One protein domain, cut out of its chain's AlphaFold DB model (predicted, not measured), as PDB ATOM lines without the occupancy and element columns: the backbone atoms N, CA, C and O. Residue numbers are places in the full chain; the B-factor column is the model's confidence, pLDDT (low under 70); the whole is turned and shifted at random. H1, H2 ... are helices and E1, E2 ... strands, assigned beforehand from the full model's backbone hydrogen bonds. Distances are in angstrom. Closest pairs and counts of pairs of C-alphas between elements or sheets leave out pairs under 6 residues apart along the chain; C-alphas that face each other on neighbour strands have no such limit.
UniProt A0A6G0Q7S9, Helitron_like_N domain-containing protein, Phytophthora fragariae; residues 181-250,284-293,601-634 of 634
ATOM      1  N   MET A 181      86.196 145.452 119.097       86.38
ATOM      2  CA  MET A 181      86.969 145.715 117.896       86.38
ATOM      3  C   MET A 181      87.176 144.411 117.121       86.38
ATOM      4  O   MET A 181      87.515 143.377 117.694       86.38
ATOM      5  N   SER A 182      87.015 144.442 115.796       86.88
ATOM      6  CA  SER A 182      87.305 143.258 114.974       86.88
ATOM      7  C   SER A 182      88.812 143.028 114.802       86.88
ATOM      8  O   SER A 182      89.585 143.985 114.757       86.88
ATOM      9  N   LEU A 183      89.224 141.771 114.577       85.81
ATOM     10  CA  LEU A 183      90.617 141.415 114.261       85.81
ATOM     11  C   LEU A 183      91.189 142.282 113.131       85.81
ATOM     12  O   LEU A 183      92.298 142.797 113.222       85.81
ATOM     13  N   ARG A 184      90.402 142.510 112.073       89.69
ATOM     14  CA  ARG A 184      90.812 143.357 110.947       89.69
ATOM     15  C   ARG A 184      91.114 144.790 111.393       89.69
ATOM     16  O   ARG A 184      92.076 145.372 110.909       89.69
ATOM     17  N   GLU A 185      90.297 145.369 112.270       89.94
ATOM     18  CA  GLU A 185      90.495 146.732 112.782       89.94
ATOM     19  C   GLU A 185      91.721 146.819 113.693       89.94
ATOM     20  O   GLU A 185      92.512 147.749 113.533       89.94
ATOM     21  N   HIS A 186      91.934 145.815 114.550       90.19
ATOM     22  CA  HIS A 186      93.149 145.687 115.356       90.19
ATOM     23  C   HIS A 186      94.400 145.645 114.468       90.19
ATOM     24  O   HIS A 186      95.324 146.438 114.638       90.19
ATOM     25  N   VAL A 187      94.419 144.760 113.468       91.62
ATOM     26  CA  VAL A 187      95.564 144.621 112.559       91.62
ATOM     27  C   VAL A 187      95.753 145.880 111.721       91.62
ATOM     28  O   VAL A 187      96.878 146.346 111.571       91.62
ATOM     29  N   ALA A 188      94.669 146.468 111.204       92.56
ATOM     30  CA  ALA A 188      94.737 147.717 110.455       92.56
ATOM     31  C   ALA A 188      95.395 148.818 111.289       92.56
ATOM     32  O   ALA A 188      96.262 149.505 110.766       92.56
ATOM     33  N   TYR A 189      95.051 148.937 112.574       90.12
ATOM     34  CA  TYR A 189      95.711 149.862 113.496       90.12
ATOM     35  C   TYR A 189      97.216 149.579 113.629       90.12
ATOM     36  O   TYR A 189      98.009 150.514 113.542       90.12
ATOM     37  N   ARG A 190      97.635 148.309 113.751       90.00
ATOM     38  CA  ARG A 190      99.064 147.945 113.835       90.00
ATOM     39  C   ARG A 190      99.852 148.198 112.549       90.00
ATOM     40  O   ARG A 190     101.048 148.443 112.632       90.00
ATOM     41  N   LEU A 191      99.203 148.168 111.381       92.19
ATOM     42  CA  LEU A 191      99.827 148.504 110.090       92.19
ATOM     43  C   LEU A 191     100.120 150.008 109.925       92.19
ATOM     44  O   LEU A 191     100.773 150.400 108.958       92.19
ATOM     45  N   PHE A 192      99.618 150.868 110.816       88.94
ATOM     46  CA  PHE A 192      99.986 152.280 110.836       88.94
ATOM     47  C   PHE A 192     101.138 152.507 111.811       88.94
ATOM     48  O   PHE A 192     100.929 152.669 113.012       88.94
ATOM     49  N   GLN A 193     102.354 152.595 111.270       84.19
ATOM     50  CA  GLN A 193     103.508 153.083 112.019       84.19
ATOM     51  C   GLN A 193     103.229 154.496 112.551       84.19
ATOM     52  O   GLN A 193     102.856 155.398 111.789       84.19
ATOM     53  N   LYS A 194     103.396 154.683 113.861       83.25
ATOM     54  CA  LYS A 194     103.251 155.989 114.509       83.25
ATOM     55  C   LYS A 194     104.496 156.842 114.257       83.25
ATOM     56  O   LYS A 194     105.566 156.328 113.939       83.25
ATOM     57  N   VAL A 195     104.339 158.159 114.365       75.25
ATOM     58  CA  VAL A 195     105.476 159.087 114.281       75.25
ATOM     59  C   VAL A 195     106.426 158.776 115.440       75.25
ATOM     60  O   VAL A 195     105.958 158.567 116.555       75.25
ATOM     61  N   ASP A 196     107.722 158.689 115.140       74.12
ATOM     62  CA  ASP A 196     108.802 158.359 116.083       74.12
ATOM     63  C   ASP A 196     108.718 156.960 116.729       74.12
ATOM     64  O   ASP A 196     109.393 156.680 117.716       74.12
ATOM     65  N   ASP A 197     107.918 156.051 116.159       72.50
ATOM     66  CA  ASP A 197     107.856 154.653 116.588       72.50
ATOM     67  C   ASP A 197     108.914 153.823 115.843       72.50
ATOM     68  O   ASP A 197     108.799 153.569 114.634       72.50
ATOM     69  N   GLU A 198     109.946 153.382 116.572       75.31
ATOM     70  CA  GLU A 198     110.971 152.414 116.141       75.31
ATOM     71  C   GLU A 198     110.397 150.985 116.061       75.31
ATOM     72  O   GLU A 198     110.944 150.012 116.573       75.31
ATOM     73  N   SER A 199     109.251 150.857 115.398       83.06
ATOM     74  CA  SER A 199     108.436 149.652 115.385       83.06
ATOM     75  C   SER A 199     109.179 148.457 114.778       83.06
ATOM     76  O   SER A 199     109.347 148.373 113.555       83.06
ATOM     77  N   ALA A 200     109.547 147.483 115.620       87.81
ATOM     78  CA  ALA A 200     110.149 146.210 115.203       87.81
ATOM     79  C   ALA A 200     109.304 145.494 114.134       87.81
ATOM     80  O   ALA A 200     109.837 144.904 113.190       87.81
ATOM     81  N   LEU A 201     107.975 145.631 114.231       89.88
ATOM     82  CA  LEU A 201     107.023 145.125 113.252       89.88
ATOM     83  C   LEU A 201     107.343 145.625 111.836       89.88
ATOM     84  O   LEU A 201     107.495 144.822 110.922       89.88
ATOM     85  N   HIS A 202     107.487 146.939 111.660       90.44
ATOM     86  CA  HIS A 202     107.701 147.558 110.348       90.44
ATOM     87  C   HIS A 202     109.139 147.403 109.846       90.44
ATOM     88  O   HIS A 202     109.373 147.465 108.639       90.44
ATOM     89  N   GLN A 203     110.098 147.165 110.743       88.25
ATOM     90  CA  GLN A 203     111.497 146.894 110.401       88.25
ATOM     91  C   GLN A 203     111.746 145.428 109.996       88.25
ATOM     92  O   GLN A 203     112.765 145.122 109.382       88.25
ATOM     93  N   GLY A 204     110.795 144.523 110.252       87.00
ATOM     94  CA  GLY A 204     110.954 143.077 110.063       87.00
ATOM     95  C   GLY A 204     111.086 142.571 108.617       87.00
ATOM     96  O   GLY A 204     111.272 141.370 108.410       87.00
ATOM     97  N   GLY A 205     110.951 143.432 107.603       87.25
ATOM     98  CA  GLY A 205     111.140 143.097 106.184       87.25
ATOM     99  C   GLY A 205     110.348 141.867 105.727       87.25
ATOM    100  O   GLY A 205     109.118 141.845 105.770       87.25
ATOM    101  N   ARG A 206     111.030 140.792 105.316       83.31
ATOM    102  CA  ARG A 206     110.360 139.538 104.915       83.31
ATOM    103  C   ARG A 206     109.521 138.907 106.037       83.31
ATOM    104  O   ARG A 206     108.544 138.217 105.740       83.31
ATOM    105  N   LEU A 207     109.883 139.105 107.304       84.56
ATOM    106  CA  LEU A 207     109.087 138.624 108.436       84.56
ATOM    107  C   LEU A 207     107.794 139.443 108.576       84.56
ATOM    108  O   LEU A 207     106.730 138.867 108.784       84.56
ATOM    109  N   PHE A 208     107.855 140.755 108.331       89.75
ATOM    110  CA  PHE A 208     106.674 141.622 108.278       89.75
ATOM    111  C   PHE A 208     105.723 141.263 107.127       89.75
ATOM    112  O   PHE A 208     104.506 141.216 107.311       89.75
ATOM    113  N   GLN A 209     106.256 140.919 105.950       84.00
ATOM    114  CA  GLN A 209     105.446 140.407 104.837       84.00
ATOM    115  C   GLN A 209     104.668 139.141 105.232       84.00
ATOM    116  O   GLN A 209     103.485 139.016 104.913       84.00
ATOM    117  N   GLN A 210     105.327 138.212 105.936       81.38
ATOM    118  CA  GLN A 210     104.690 136.993 106.440       81.38
ATOM    119  C   GLN A 210     103.611 137.312 107.469       81.38
ATOM    120  O   GLN A 210     102.515 136.774 107.350       81.38
ATOM    121  N   TYR A 211     103.890 138.220 108.410       87.31
ATOM    122  CA  TYR A 211     102.905 138.703 109.377       87.31
ATOM    123  C   TYR A 211     101.658 139.255 108.674       87.31
ATOM    124  O   TYR A 211     100.553 138.803 108.947       87.31
ATOM    125  N   CYS A 212     101.810 140.152 107.693       86.31
ATOM    126  CA  CYS A 212     100.672 140.727 106.966       86.31
ATOM    127  C   CYS A 212      99.804 139.656 106.283       86.31
ATOM    128  O   CYS A 212      98.573 139.693 106.371       86.31
ATOM    129  N   VAL A 213     100.432 138.694 105.598       81.12
ATOM    130  CA  VAL A 213      99.720 137.594 104.923       81.12
ATOM    131  C   VAL A 213      99.044 136.671 105.933       81.12
ATOM    132  O   VAL A 213      97.912 136.239 105.697       81.12
ATOM    133  N   ASP A 214      99.704 136.382 107.054       79.81
ATOM    134  CA  ASP A 214      99.139 135.562 108.117       79.81
ATOM    135  C   ASP A 214      97.911 136.232 108.732       79.81
ATOM    136  O   ASP A 214      96.823 135.668 108.649       79.81
ATOM    137  N   GLN A 215      98.031 137.482 109.185       85.81
ATOM    138  CA  GLN A 215      96.927 138.261 109.752       85.81
ATOM    139  C   GLN A 215      95.729 138.377 108.802       85.81
ATOM    140  O   GLN A 215      94.570 138.220 109.200       85.81
ATOM    141  N   ARG A 216      95.978 138.601 107.501       82.88
ATOM    142  CA  ARG A 216      94.907 138.609 106.491       82.88
ATOM    143  C   ARG A 216      94.161 137.284 106.470       82.88
ATOM    144  O   ARG A 216      92.933 137.261 106.334       82.88
ATOM    145  N   ALA A 217      94.895 136.193 106.538       72.44
ATOM    146  CA  ALA A 217      94.303 134.884 106.443       72.44
ATOM    147  C   ALA A 217      93.682 134.424 107.772       72.44
ATOM    148  O   ALA A 217      92.694 133.699 107.720       72.44
ATOM    149  N   GLN A 218      94.140 134.924 108.925       75.31
ATOM    150  CA  GLN A 218      93.409 134.829 110.192       75.31
ATOM    151  C   GLN A 218      92.049 135.542 110.092       75.31
ATOM    152  O   GLN A 218      91.021 134.940 110.383       75.31
ATOM    153  N   CYS A 219      92.006 136.773 109.560       77.88
ATOM    154  CA  CYS A 219      90.741 137.483 109.300       77.88
ATOM    155  C   CYS A 219      89.818 136.705 108.348       77.88
ATOM    156  O   CYS A 219      88.602 136.710 108.507       77.88
ATOM    157  N   GLU A 220      90.378 136.055 107.321       70.88
ATOM    158  CA  GLU A 220      89.597 135.212 106.411       70.88
ATOM    159  C   GLU A 220      89.039 133.984 107.118       70.88
ATOM    160  O   GLU A 220      87.867 133.657 106.953       70.88
ATOM    161  N   GLN A 221      89.875 133.315 107.908       66.75
ATOM    162  CA  GLN A 221      89.509 132.117 108.641       66.75
ATOM    163  C   GLN A 221      88.434 132.421 109.684       66.75
ATOM    164  O   GLN A 221      87.489 131.645 109.795       66.75
ATOM    165  N   GLU A 222      88.525 133.549 110.389       69.88
ATOM    166  CA  GLU A 222      87.496 134.029 111.316       69.88
ATOM    167  C   GLU A 222      86.165 134.235 110.588       69.88
ATOM    168  O   GLU A 222      85.167 133.623 110.966       69.88
ATOM    169  N   GLN A 223      86.162 134.959 109.464       69.38
ATOM    170  CA  GLN A 223      84.950 135.159 108.666       69.38
ATOM    171  C   GLN A 223      84.371 133.831 108.174       69.38
ATOM    172  O   GLN A 223      83.164 133.608 108.232       69.38
ATOM    173  N   LEU A 224      85.215 132.922 107.685       63.09
ATOM    174  CA  LEU A 224      84.780 131.615 107.202       63.09
ATOM    175  C   LEU A 224      84.253 130.734 108.333       63.09
ATOM    176  O   LEU A 224      83.250 130.051 108.116       63.09
ATOM    177  N   ARG A 225      84.876 130.776 109.519       63.16
ATOM    178  CA  ARG A 225      84.408 130.115 110.744       63.16
ATOM    179  C   ARG A 225      83.071 130.674 111.174       63.16
ATOM    180  O   ARG A 225      82.175 129.882 111.417       63.16
ATOM    181  N   TRP A 226      82.906 131.994 111.190       63.50
ATOM    182  CA  TRP A 226      81.627 132.631 111.478       63.50
ATOM    183  C   TRP A 226      80.557 132.150 110.495       63.50
ATOM    184  O   TRP A 226      79.506 131.667 110.914       63.50
ATOM    185  N   ILE A 227      80.849 132.159 109.188       60.91
ATOM    186  CA  ILE A 227      79.917 131.635 108.180       60.91
ATOM    187  C   ILE A 227      79.676 130.131 108.415       60.91
ATOM    188  O   ILE A 227      78.575 129.667 108.167       60.91
ATOM    189  N   ALA A 228      80.668 129.339 108.843       55.78
ATOM    190  CA  ALA A 228      80.571 127.892 109.100       55.78
ATOM    191  C   ALA A 228      79.800 127.518 110.375       55.78
ATOM    192  O   ALA A 228      79.036 126.555 110.348       55.78
ATOM    193  N   SER A 229      79.945 128.275 111.457       52.47
ATOM    194  CA  SER A 229      79.244 128.040 112.720       52.47
ATOM    195  C   SER A 229      77.789 128.496 112.653       52.47
ATOM    196  O   SER A 229      76.906 127.786 113.116       52.47
ATOM    197  N   HIS A 230      77.509 129.601 111.958       58.03
ATOM    198  CA  HIS A 230      76.144 130.102 111.744       58.03
ATOM    199  C   HIS A 230      75.441 129.422 110.550       58.03
ATOM    200  O   HIS A 230      74.314 129.755 110.189       58.03
ATOM    201  N   ARG A 231      76.107 128.447 109.914       55.94
ATOM    202  CA  ARG A 231      75.652 127.722 108.716       55.94
ATOM    203  C   ARG A 231      74.645 126.619 109.002       55.94
ATOM    204  O   ARG A 231      73.838 126.310 108.127       55.94
ATOM    205  N   ALA A 232      74.692 126.021 110.195       46.38
ATOM    206  CA  ALA A 232      73.668 125.066 110.632       46.38
ATOM    207  C   ALA A 232      72.267 125.708 110.614       46.38
ATOM    208  O   ALA A 232      71.269 125.017 110.416       46.38
ATOM    209  N   GLU A 233      72.234 127.036 110.725       50.59
ATOM    210  CA  GLU A 233      71.041 127.858 110.791       50.59
ATOM    211  C   GLU A 233      70.723 128.612 109.496       50.59
ATOM    212  O   GLU A 233      69.792 129.383 109.517       50.59
ATOM    213  N   LEU A 234      71.442 128.501 108.373       57.31
ATOM    214  CA  LEU A 234      71.108 129.296 107.172       57.31
ATOM    215  C   LEU A 234      70.922 128.401 105.945       57.31
ATOM    216  O   LEU A 234      71.876 127.922 105.323       57.31
ATOM    217  N   ARG A 235      69.654 128.185 105.598       65.00
ATOM    218  CA  ARG A 235      69.167 127.348 104.496       65.00
ATOM    219  C   ARG A 235      68.479 128.213 103.453       65.00
ATOM    220  O   ARG A 235      67.965 129.281 103.776       65.00
ATOM    221  N   ALA A 236      68.463 127.757 102.205       64.62
ATOM    222  CA  ALA A 236      67.623 128.359 101.181       64.62
ATOM    223  C   ALA A 236      66.910 127.304 100.339       64.62
ATOM    224  O   ALA A 236      67.525 126.320  99.923       64.62
ATOM    225  N   ASP A 237      65.628 127.536 100.075       64.81
ATOM    226  CA  ASP A 237      64.800 126.703  99.204       64.81
ATOM    227  C   ASP A 237      63.846 127.569  98.371       64.81
ATOM    228  O   ASP A 237      63.697 128.766  98.635       64.81
ATOM    229  N   GLN A 238      63.218 126.986  97.352       73.25
ATOM    230  CA  GLN A 238      62.144 127.650  96.617       73.25
ATOM    231  C   GLN A 238      60.937 127.860  97.533       73.25
ATOM    232  O   GLN A 238      60.558 126.964  98.282       73.25
ATOM    233  N   TYR A 239      60.306 129.027  97.440       75.31
ATOM    234  CA  TYR A 239      59.144 129.407  98.239       75.31
ATOM    235  C   TYR A 239      58.027 128.363  98.166       75.31
ATOM    236  O   TYR A 239      57.518 127.954  99.202       75.31
ATOM    237  N   ARG A 240      57.727 127.855  96.967       73.25
ATOM    238  CA  ARG A 240      56.789 126.756  96.737       73.25
ATOM    239  C   ARG A 240      57.207 125.483  97.466       73.25
ATOM    240  O   ARG A 240      56.366 124.861  98.087       73.25
ATOM    241  N   GLY A 241      58.494 125.137  97.467       69.81
ATOM    242  CA  GLY A 241      59.009 123.996  98.229       69.81
ATOM    243  C   GLY A 241      58.824 124.162  99.742       69.81
ATOM    244  O   GLY A 241      58.452 123.210 100.421       69.81
ATOM    245  N   VAL A 242      59.007 125.379 100.268       66.62
ATOM    246  CA  VAL A 242      58.726 125.699 101.683       66.62
ATOM    247  C   VAL A 242      57.220 125.655 101.973       66.62
ATOM    248  O   VAL A 242      56.816 125.146 103.014       66.62
ATOM    249  N   GLN A 243      56.384 126.151 101.056       70.31
ATOM    250  CA  GLN A 243      54.924 126.143 101.170       70.31
ATOM    251  C   GLN A 243      54.363 124.715 101.130       70.31
ATOM    252  O   GLN A 243      53.560 124.352 101.985       70.31
ATOM    253  N   ASP A 244      54.818 123.895 100.183       68.06
ATOM    254  CA  ASP A 244      54.437 122.490 100.048       68.06
ATOM    255  C   ASP A 244      54.869 121.694 101.289       68.06
ATOM    256  O   ASP A 244      54.115 120.863 101.791       68.06
ATOM    257  N   ALA A 245      56.056 121.967 101.835       65.19
ATOM    258  CA  ALA A 245      56.526 121.314 103.052       65.19
ATOM    259  C   ALA A 245      55.733 121.735 104.308       65.19
ATOM    260  O   ALA A 245      55.430 120.872 105.128       65.19
ATOM    261  N   LEU A 246      55.312 123.004 104.421       69.94
ATOM    262  CA  LEU A 246      54.407 123.458 105.490       69.94
ATOM    263  C   LEU A 246      53.030 122.797 105.393       69.94
ATOM    264  O   LEU A 246      52.490 122.341 106.400       69.94
ATOM    265  N   LEU A 247      52.473 122.707 104.183       62.72
ATOM    266  CA  LEU A 247      51.194 122.036 103.944       62.72
ATOM    267  C   LEU A 247      51.272 120.540 104.288       62.72
ATOM    268  O   LEU A 247      50.357 120.003 104.905       62.72
ATOM    269  N   ASN A 248      52.377 119.873 103.950       55.09
ATOM    270  CA  ASN A 248      52.567 118.451 104.241       55.09
ATOM    271  C   ASN A 248      52.818 118.165 105.727       55.09
ATOM    272  O   ASN A 248      52.376 117.131 106.220       55.09
ATOM    273  N   GLU A 249      53.467 119.068 106.462       51.75
ATOM    274  CA  GLU A 249      53.671 118.895 107.904       51.75
ATOM    275  C   GLU A 249      52.360 119.028 108.699       51.75
ATOM    276  O   GLU A 249      52.153 118.317 109.681       51.75
ATOM    277  N   ALA A 250      51.413 119.835 108.211       43.25
ATOM    278  CA  ALA A 250      50.044 119.851 108.729       43.25
ATOM    279  C   ALA A 250      49.263 118.545 108.447       43.25
ATOM    280  O   ALA A 250      48.168 118.371 108.982       43.25
ATOM    281  N   PHE A 284      59.842 120.964 109.840       62.66
ATOM    282  CA  PHE A 284      60.301 120.601 108.491       62.66
ATOM    283  C   PHE A 284      61.401 121.515 107.929       62.66
ATOM    284  O   PHE A 284      62.188 121.075 107.091       62.66
ATOM    285  N   LEU A 285      61.526 122.761 108.404       56.38
ATOM    286  CA  LEU A 285      62.623 123.671 108.040       56.38
ATOM    287  C   LEU A 285      64.017 123.095 108.375       56.38
ATOM    288  O   LEU A 285      65.000 123.433 107.713       56.38
ATOM    289  N   ASN A 286      64.116 122.162 109.329       57.53
ATOM    290  CA  ASN A 286      65.339 121.396 109.614       57.53
ATOM    291  C   ASN A 286      65.675 120.364 108.523       57.53
ATOM    292  O   ASN A 286      66.823 119.916 108.420       57.53
ATOM    293  N   GLN A 287      64.695 119.991 107.703       56.78
ATOM    294  CA  GLN A 287      64.753 118.875 106.757       56.78
ATOM    295  C   GLN A 287      64.796 119.334 105.289       56.78
ATOM    296  O   GLN A 287      65.242 118.570 104.437       56.78
ATOM    297  N   ILE A 288      64.431 120.589 104.994       56.50
ATOM    298  CA  ILE A 288      64.408 121.155 103.632       56.50
ATOM    299  C   ILE A 288      65.502 122.219 103.387       56.50
ATOM    300  O   ILE A 288      66.174 122.668 104.321       56.50
ATOM    301  N   GLY A 289      65.700 122.636 102.131       52.84
ATOM    302  CA  GLY A 289      66.656 123.672 101.723       52.84
ATOM    303  C   GLY A 289      68.106 123.218 101.515       52.84
ATOM    304  O   GLY A 289      68.630 122.321 102.177       52.84
ATOM    305  N   LYS A 290      68.803 123.891 100.590       54.41
ATOM    306  CA  LYS A 290      70.248 123.730 100.361       54.41
ATOM    307  C   LYS A 290      71.034 124.667 101.278       54.41
ATOM    308  O   LYS A 290      70.680 125.833 101.450       54.41
ATOM    309  N   ARG A 291      72.146 124.176 101.835       56.34
ATOM    310  CA  ARG A 291      73.076 124.999 102.628       56.34
ATOM    311  C   ARG A 291      73.793 125.995 101.712       56.34
ATOM    312  O   ARG A 291      74.424 125.593 100.735       56.34
ATOM    313  N   ILE A 292      73.720 127.290 102.022       52.12
ATOM    314  CA  ILE A 292      74.504 128.316 101.317       52.12
ATOM    315  C   ILE A 292      75.948 128.235 101.829       52.12
ATOM    316  O   ILE A 292      76.192 128.420 103.017       52.12
ATOM    317  N   VAL A 293      76.917 127.946 100.952       57.53
ATOM    318  CA  VAL A 293      78.303 127.685 101.388       57.53
ATOM    319  C   VAL A 293      79.173 128.954 101.377       57.53
ATOM    320  O   VAL A 293      79.959 129.136 102.299       57.53
ATOM    321  N   THR A 601      65.898 139.440  91.022       70.75
ATOM    322  CA  THR A 601      65.877 138.008  90.714       70.75
ATOM    323  C   THR A 601      64.566 137.657  90.023       70.75
ATOM    324  O   THR A 601      63.505 137.796  90.623       70.75
ATOM    325  N   ILE A 602      64.643 137.191  88.775       74.38
ATOM    326  CA  ILE A 602      63.493 136.639  88.054       74.38
ATOM    327  C   ILE A 602      63.262 135.214  88.547       74.38
ATOM    328  O   ILE A 602      64.189 134.406  88.601       74.38
ATOM    329  N   HIS A 603      62.021 134.925  88.900       73.62
ATOM    330  CA  HIS A 603      61.548 133.611  89.300       73.62
ATOM    331  C   HIS A 603      60.141 133.416  88.731       73.62
ATOM    332  O   HIS A 603      59.440 134.393  88.458       73.62
ATOM    333  N   LEU A 604      59.733 132.161  88.541       77.69
ATOM    334  CA  LEU A 604      58.333 131.850  88.270       77.69
ATOM    335  C   LEU A 604      57.490 132.149  89.519       77.69
ATOM    336  O   LEU A 604      58.023 132.365  90.616       77.69
ATOM    337  N   GLU A 605      56.172 132.203  89.348       75.62
ATOM    338  CA  GLU A 605      55.248 132.412  90.460       75.62
ATOM    339  C   GLU A 605      55.515 131.382  91.570       75.62
ATOM    340  O   GLU A 605      55.564 130.180  91.316       75.62
ATOM    341  N   ASN A 606      55.736 131.870  92.795       74.88
ATOM    342  CA  ASN A 606      56.082 131.072  93.976       74.88
ATOM    343  C   ASN A 606      57.413 130.290  93.897       74.88
ATOM    344  O   ASN A 606      57.700 129.499  94.786       74.88
ATOM    345  N   GLU A 607      58.282 130.507  92.906       74.25
ATOM    346  CA  GLU A 607      59.594 129.834  92.816       74.25
ATOM    347  C   GLU A 607      60.776 130.690  93.307       74.25
ATOM    348  O   GLU A 607      61.943 130.357  93.076       74.25
ATOM    349  N   GLN A 608      60.510 131.798  93.998       75.00
ATOM    350  CA  GLN A 608      61.555 132.627  94.591       75.00
ATOM    351  C   GLN A 608      62.345 131.873  95.658       75.00
ATOM    352  O   GLN A 608      61.785 131.134  96.460       75.00
ATOM    353  N   LEU A 609      63.655 132.101  95.710       71.50
ATOM    354  CA  LEU A 609      64.497 131.576  96.782       71.50
ATOM    355  C   LEU A 609      64.213 132.316  98.091       71.50
ATOM    356  O   LEU A 609      64.390 133.531  98.180       71.50
ATOM    357  N   VAL A 610      63.837 131.569  99.125       71.62
ATOM    358  CA  VAL A 610      63.660 132.068 100.489       71.62
ATOM    359  C   VAL A 610      64.824 131.577 101.324       71.62
ATOM    360  O   VAL A 610      65.124 130.387 101.328       71.62
ATOM    361  N   THR A 611      65.484 132.489 102.036       72.88
ATOM    362  CA  THR A 611      66.518 132.124 103.015       72.88
ATOM    363  C   THR A 611      65.888 132.052 104.400       72.88
ATOM    364  O   THR A 611      65.118 132.942 104.764       72.88
ATOM    365  N   PHE A 612      66.196 131.006 105.159       66.06
ATOM    366  CA  PHE A 612      65.627 130.776 106.480       66.06
ATOM    367  C   PHE A 612      66.560 130.047 107.429       66.06
ATOM    368  O   PHE A 612      67.470 129.337 106.997       66.06
ATOM    369  N   ARG A 613      66.293 130.219 108.725       68.56
ATOM    370  CA  ARG A 613      66.857 129.385 109.774       68.56
ATOM    371  C   ARG A 613      66.001 128.183 110.087       68.56
ATOM    372  O   ARG A 613      64.785 128.224 109.964       68.56
ATOM    373  N   SER A 614      66.676 127.120 110.505       64.81
ATOM    374  CA  SER A 614      66.078 125.920 111.092       64.81
ATOM    375  C   SER A 614      65.122 126.261 112.237       64.81
ATOM    376  O   SER A 614      64.067 125.655 112.371       64.81
ATOM    377  N   SER A 615      65.493 127.261 113.034       66.56
ATOM    378  CA  SER A 615      64.734 127.765 114.176       66.56
ATOM    379  C   SER A 615      63.728 128.871 113.837       66.56
ATOM    380  O   SER A 615      63.034 129.334 114.741       66.56
ATOM    381  N   ASP A 616      63.655 129.335 112.583       70.06
ATOM    382  CA  ASP A 616      62.708 130.391 112.220       70.06
ATOM    383  C   ASP A 616      61.270 129.860 112.263       70.06
ATOM    384  O   ASP A 616      61.004 128.711 111.922       70.06
ATOM    385  N   ASN A 617      60.314 130.724 112.614       74.56
ATOM    386  CA  ASN A 617      58.898 130.400 112.480       74.56
ATOM    387  C   ASN A 617      58.522 130.326 110.976       74.56
ATOM    388  O   ASN A 617      58.695 131.325 110.268       74.56
ATOM    389  N   PRO A 618      58.001 129.195 110.463       73.12
ATOM    390  CA  PRO A 618      57.728 129.020 109.034       73.12
ATOM    391  C   PRO A 618      56.664 129.951 108.465       73.12
ATOM    392  O   PRO A 618      56.819 130.393 107.327       73.12
ATOM    393  N   ASP A 619      55.645 130.332 109.233       70.94
ATOM    394  CA  ASP A 619      54.670 131.332 108.787       70.94
ATOM    395  C   ASP A 619      55.338 132.695 108.584       70.94
ATOM    396  O   ASP A 619      55.067 133.397 107.604       70.94
ATOM    397  N   GLN A 620      56.284 133.063 109.454       77.31
ATOM    398  CA  GLN A 620      57.105 134.261 109.260       77.31
ATOM    399  C   GLN A 620      58.044 134.113 108.056       77.31
ATOM    400  O   GLN A 620      58.237 135.083 107.319       77.31
ATOM    401  N   VAL A 621      58.592 132.913 107.817       75.12
ATOM    402  CA  VAL A 621      59.433 132.601 106.649       75.12
ATOM    403  C   VAL A 621      58.668 132.775 105.340       75.12
ATOM    404  O   VAL A 621      59.183 133.399 104.406       75.12
ATOM    405  N   LEU A 622      57.437 132.276 105.273       75.69
ATOM    406  CA  LEU A 622      56.566 132.468 104.120       75.69
ATOM    407  C   LEU A 622      56.114 133.926 104.023       75.69
ATOM    408  O   LEU A 622      56.191 134.519 102.957       75.69
ATOM    409  N   THR A 623      55.767 134.585 105.127       77.88
ATOM    410  CA  THR A 623      55.364 136.002 105.088       77.88
ATOM    411  C   THR A 623      56.473 136.905 104.537       77.88
ATOM    412  O   THR A 623      56.212 137.741 103.667       77.88
ATOM    413  N   ARG A 624      57.731 136.717 104.967       75.19
ATOM    414  CA  ARG A 624      58.878 137.470 104.422       75.19
ATOM    415  C   ARG A 624      59.230 137.062 102.988       75.19
ATOM    416  O   ARG A 624      59.696 137.901 102.225       75.19
ATOM    417  N   GLY A 625      59.017 135.795 102.630       71.75
ATOM    418  CA  GLY A 625      59.296 135.246 101.302       71.75
ATOM    419  C   GLY A 625      58.199 135.511 100.267       71.75
ATOM    420  O   GLY A 625      58.444 135.330  99.076       71.75
ATOM    421  N   ARG A 626      57.008 135.949 100.702       74.44
ATOM    422  CA  ARG A 626      55.811 136.143  99.865       74.44
ATOM    423  C   ARG A 626      56.012 137.178  98.768       74.44
ATOM    424  O   ARG A 626      55.441 137.056  97.691       74.44
ATOM    425  N   HIS A 627      56.822 138.193  99.049       72.12
ATOM    426  CA  HIS A 627      57.121 139.263  98.112       72.12
ATOM    427  C   HIS A 627      58.631 139.407  97.955       72.12
ATOM    428  O   HIS A 627      59.349 139.643  98.926       72.12
ATOM    429  N   THR A 628      59.113 139.320  96.722       74.62
ATOM    430  CA  THR A 628      60.491 139.652  96.359       74.62
ATOM    431  C   THR A 628      60.613 141.123  95.981       74.62
ATOM    432  O   THR A 628      59.613 141.786  95.698       74.62
ATOM    433  N   MET A 629      61.848 141.640  95.915       71.44
ATOM    434  CA  MET A 629      62.081 142.977  95.353       71.44
ATOM    435  C   MET A 629      61.490 143.120  93.949       71.44
ATOM    436  O   MET A 629      60.980 144.184  93.639       71.44
ATOM    437  N   LEU A 630      61.494 142.057  93.132       76.75
ATOM    438  CA  LEU A 630      60.856 142.071  91.816       76.75
ATOM    439  C   LEU A 630      59.347 142.342  91.935       76.75
ATOM    440  O   LEU A 630      58.852 143.281  91.328       76.75
ATOM    441  N   THR A 631      58.633 141.567  92.757       78.38
ATOM    442  CA  THR A 631      57.170 141.698  92.927       78.38
ATOM    443  C   THR A 631      56.720 142.942  93.696       78.38
ATOM    444  O   THR A 631      55.529 143.201  93.749       78.38
ATOM    445  N   ARG A 632      57.637 143.650  94.371       78.12
ATOM    446  CA  ARG A 632      57.346 144.933  95.038       78.12
ATOM    447  C   ARG A 632      57.712 146.143  94.190       78.12
ATOM    448  O   ARG A 632      57.318 147.253  94.525       78.12
ATOM    449  N   PHE A 633      58.577 145.945  93.200       71.25
ATOM    450  CA  PHE A 633      59.026 147.007  92.310       71.25
ATOM    451  C   PHE A 633      57.960 147.343  91.262       71.25
ATOM    452  O   PHE A 633      57.789 148.512  90.928       71.25
ATOM    453  N   PHE A 634      57.274 146.316  90.762       68.25
ATOM    454  CA  PHE A 634      56.048 146.428  89.971       68.25
ATOM    455  C   PHE A 634      54.836 146.392  90.894       68.25
ATOM    456  O   PHE A 634      53.828 147.042  90.539       68.25
TER     457      PHE A 634
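AT A GLANCE: This is residues 181 to 250, 284 to 293 and 601 to 634 of the 634 residues of the protein "Helitron_like_N domain-containing protein" of Phytophthora fragariae (UniProt A0A6G0Q7S9). A long helix, H3, forms a shaft with a small head at one end. At its other end the short helix H2 makes the turn from H1, which lies beside part of the shaft and runs the opposite way. The head holds a small two-stranded antiparallel sheet, E1 - E2, with H5 packed on E2 and H4 beside H5, while H6, at the end of the chain, touches no helix. The printed part has 114 residues, with six named helices and two named strands in the order H1, H2, H3, E1, H4, E2, H5, H6; its class is mostly helix. The whole is extended, with a radius of gyration of the C-alphas of 22.7 A, and a rod in outline, spanning 68 by 33 by 22 A.

IN THESE COORDINATES: H1, residues 183 to 190, begins at C-alpha 183 (90.617, 141.415, 114.261) and is 10.7 A long. H2 is residues 200 to 203. H3, residues 206 to 229, runs 34.1 A to C-alpha 229 at (79.244, 128.040, 112.720). E1 is residues 235 to 238, 10.6 A, and H4 is residues 239 to 249, 15.3 A. E2 is residues 609 to 612, 9.8 A, and H5 is residues 618 to 625, 10.1 A. H6, residues 629 to 633, ends at C-alpha 633 (59.026, 147.007, 92.310).

HOW THE PARTS SIT: H1 touches H3, and H3 touches H1 with its residues 215 to 219 alone; the closest C-alphas of the two are those of Arg 184 and Cys 219, 6.1 A apart. They run opposite ways at a shallow tilt of 22 degrees. H2 and H3 are close but not clearly touching, the closest C-alphas being those of Leu 201 and Phe 208, 6.1 A apart. H3 is apart from H4, E2, H5 and H6. E1 and E2 are antiparallel neighbours at 147 degrees, with N 235 and O 612 at 2.8 A and N 610 and O 237 at 2.8 A, within hydrogen-bond range. Residues 235 to 236 of E1 also pair, antiparallel, with residues 290 to 291. H4 touches H5, opposite ways at a shallow tilt of 14 degrees; their closest C-alphas, of Tyr 239 and Gly 625, are 6.6 A apart. The closest C-alphas of E2 and H5 are those of Val 610 and Gly 625, 5.5 A apart. Each O i to N i+4 pair is within hydrogen-bond range in H1, H3, H4, H5 and H6; H2 is too short for such a pair.

THE WHOLE: The C-alphas farthest apart, of Asp 196 and Ala 250, are 70.6 A apart. Residues 251 to 283 are not printed, with 10.3 A between C-alphas 250 and 284; residues 294 to 600 are not printed, with 19.4 A between C-alphas 293 and 601. Of the links printed whole, H1 to H2 is short and the others are tight. The mean pLDDT of the printed part is 72.8; 41 residues are under 70, among them 221 to 237 and 284 to 293.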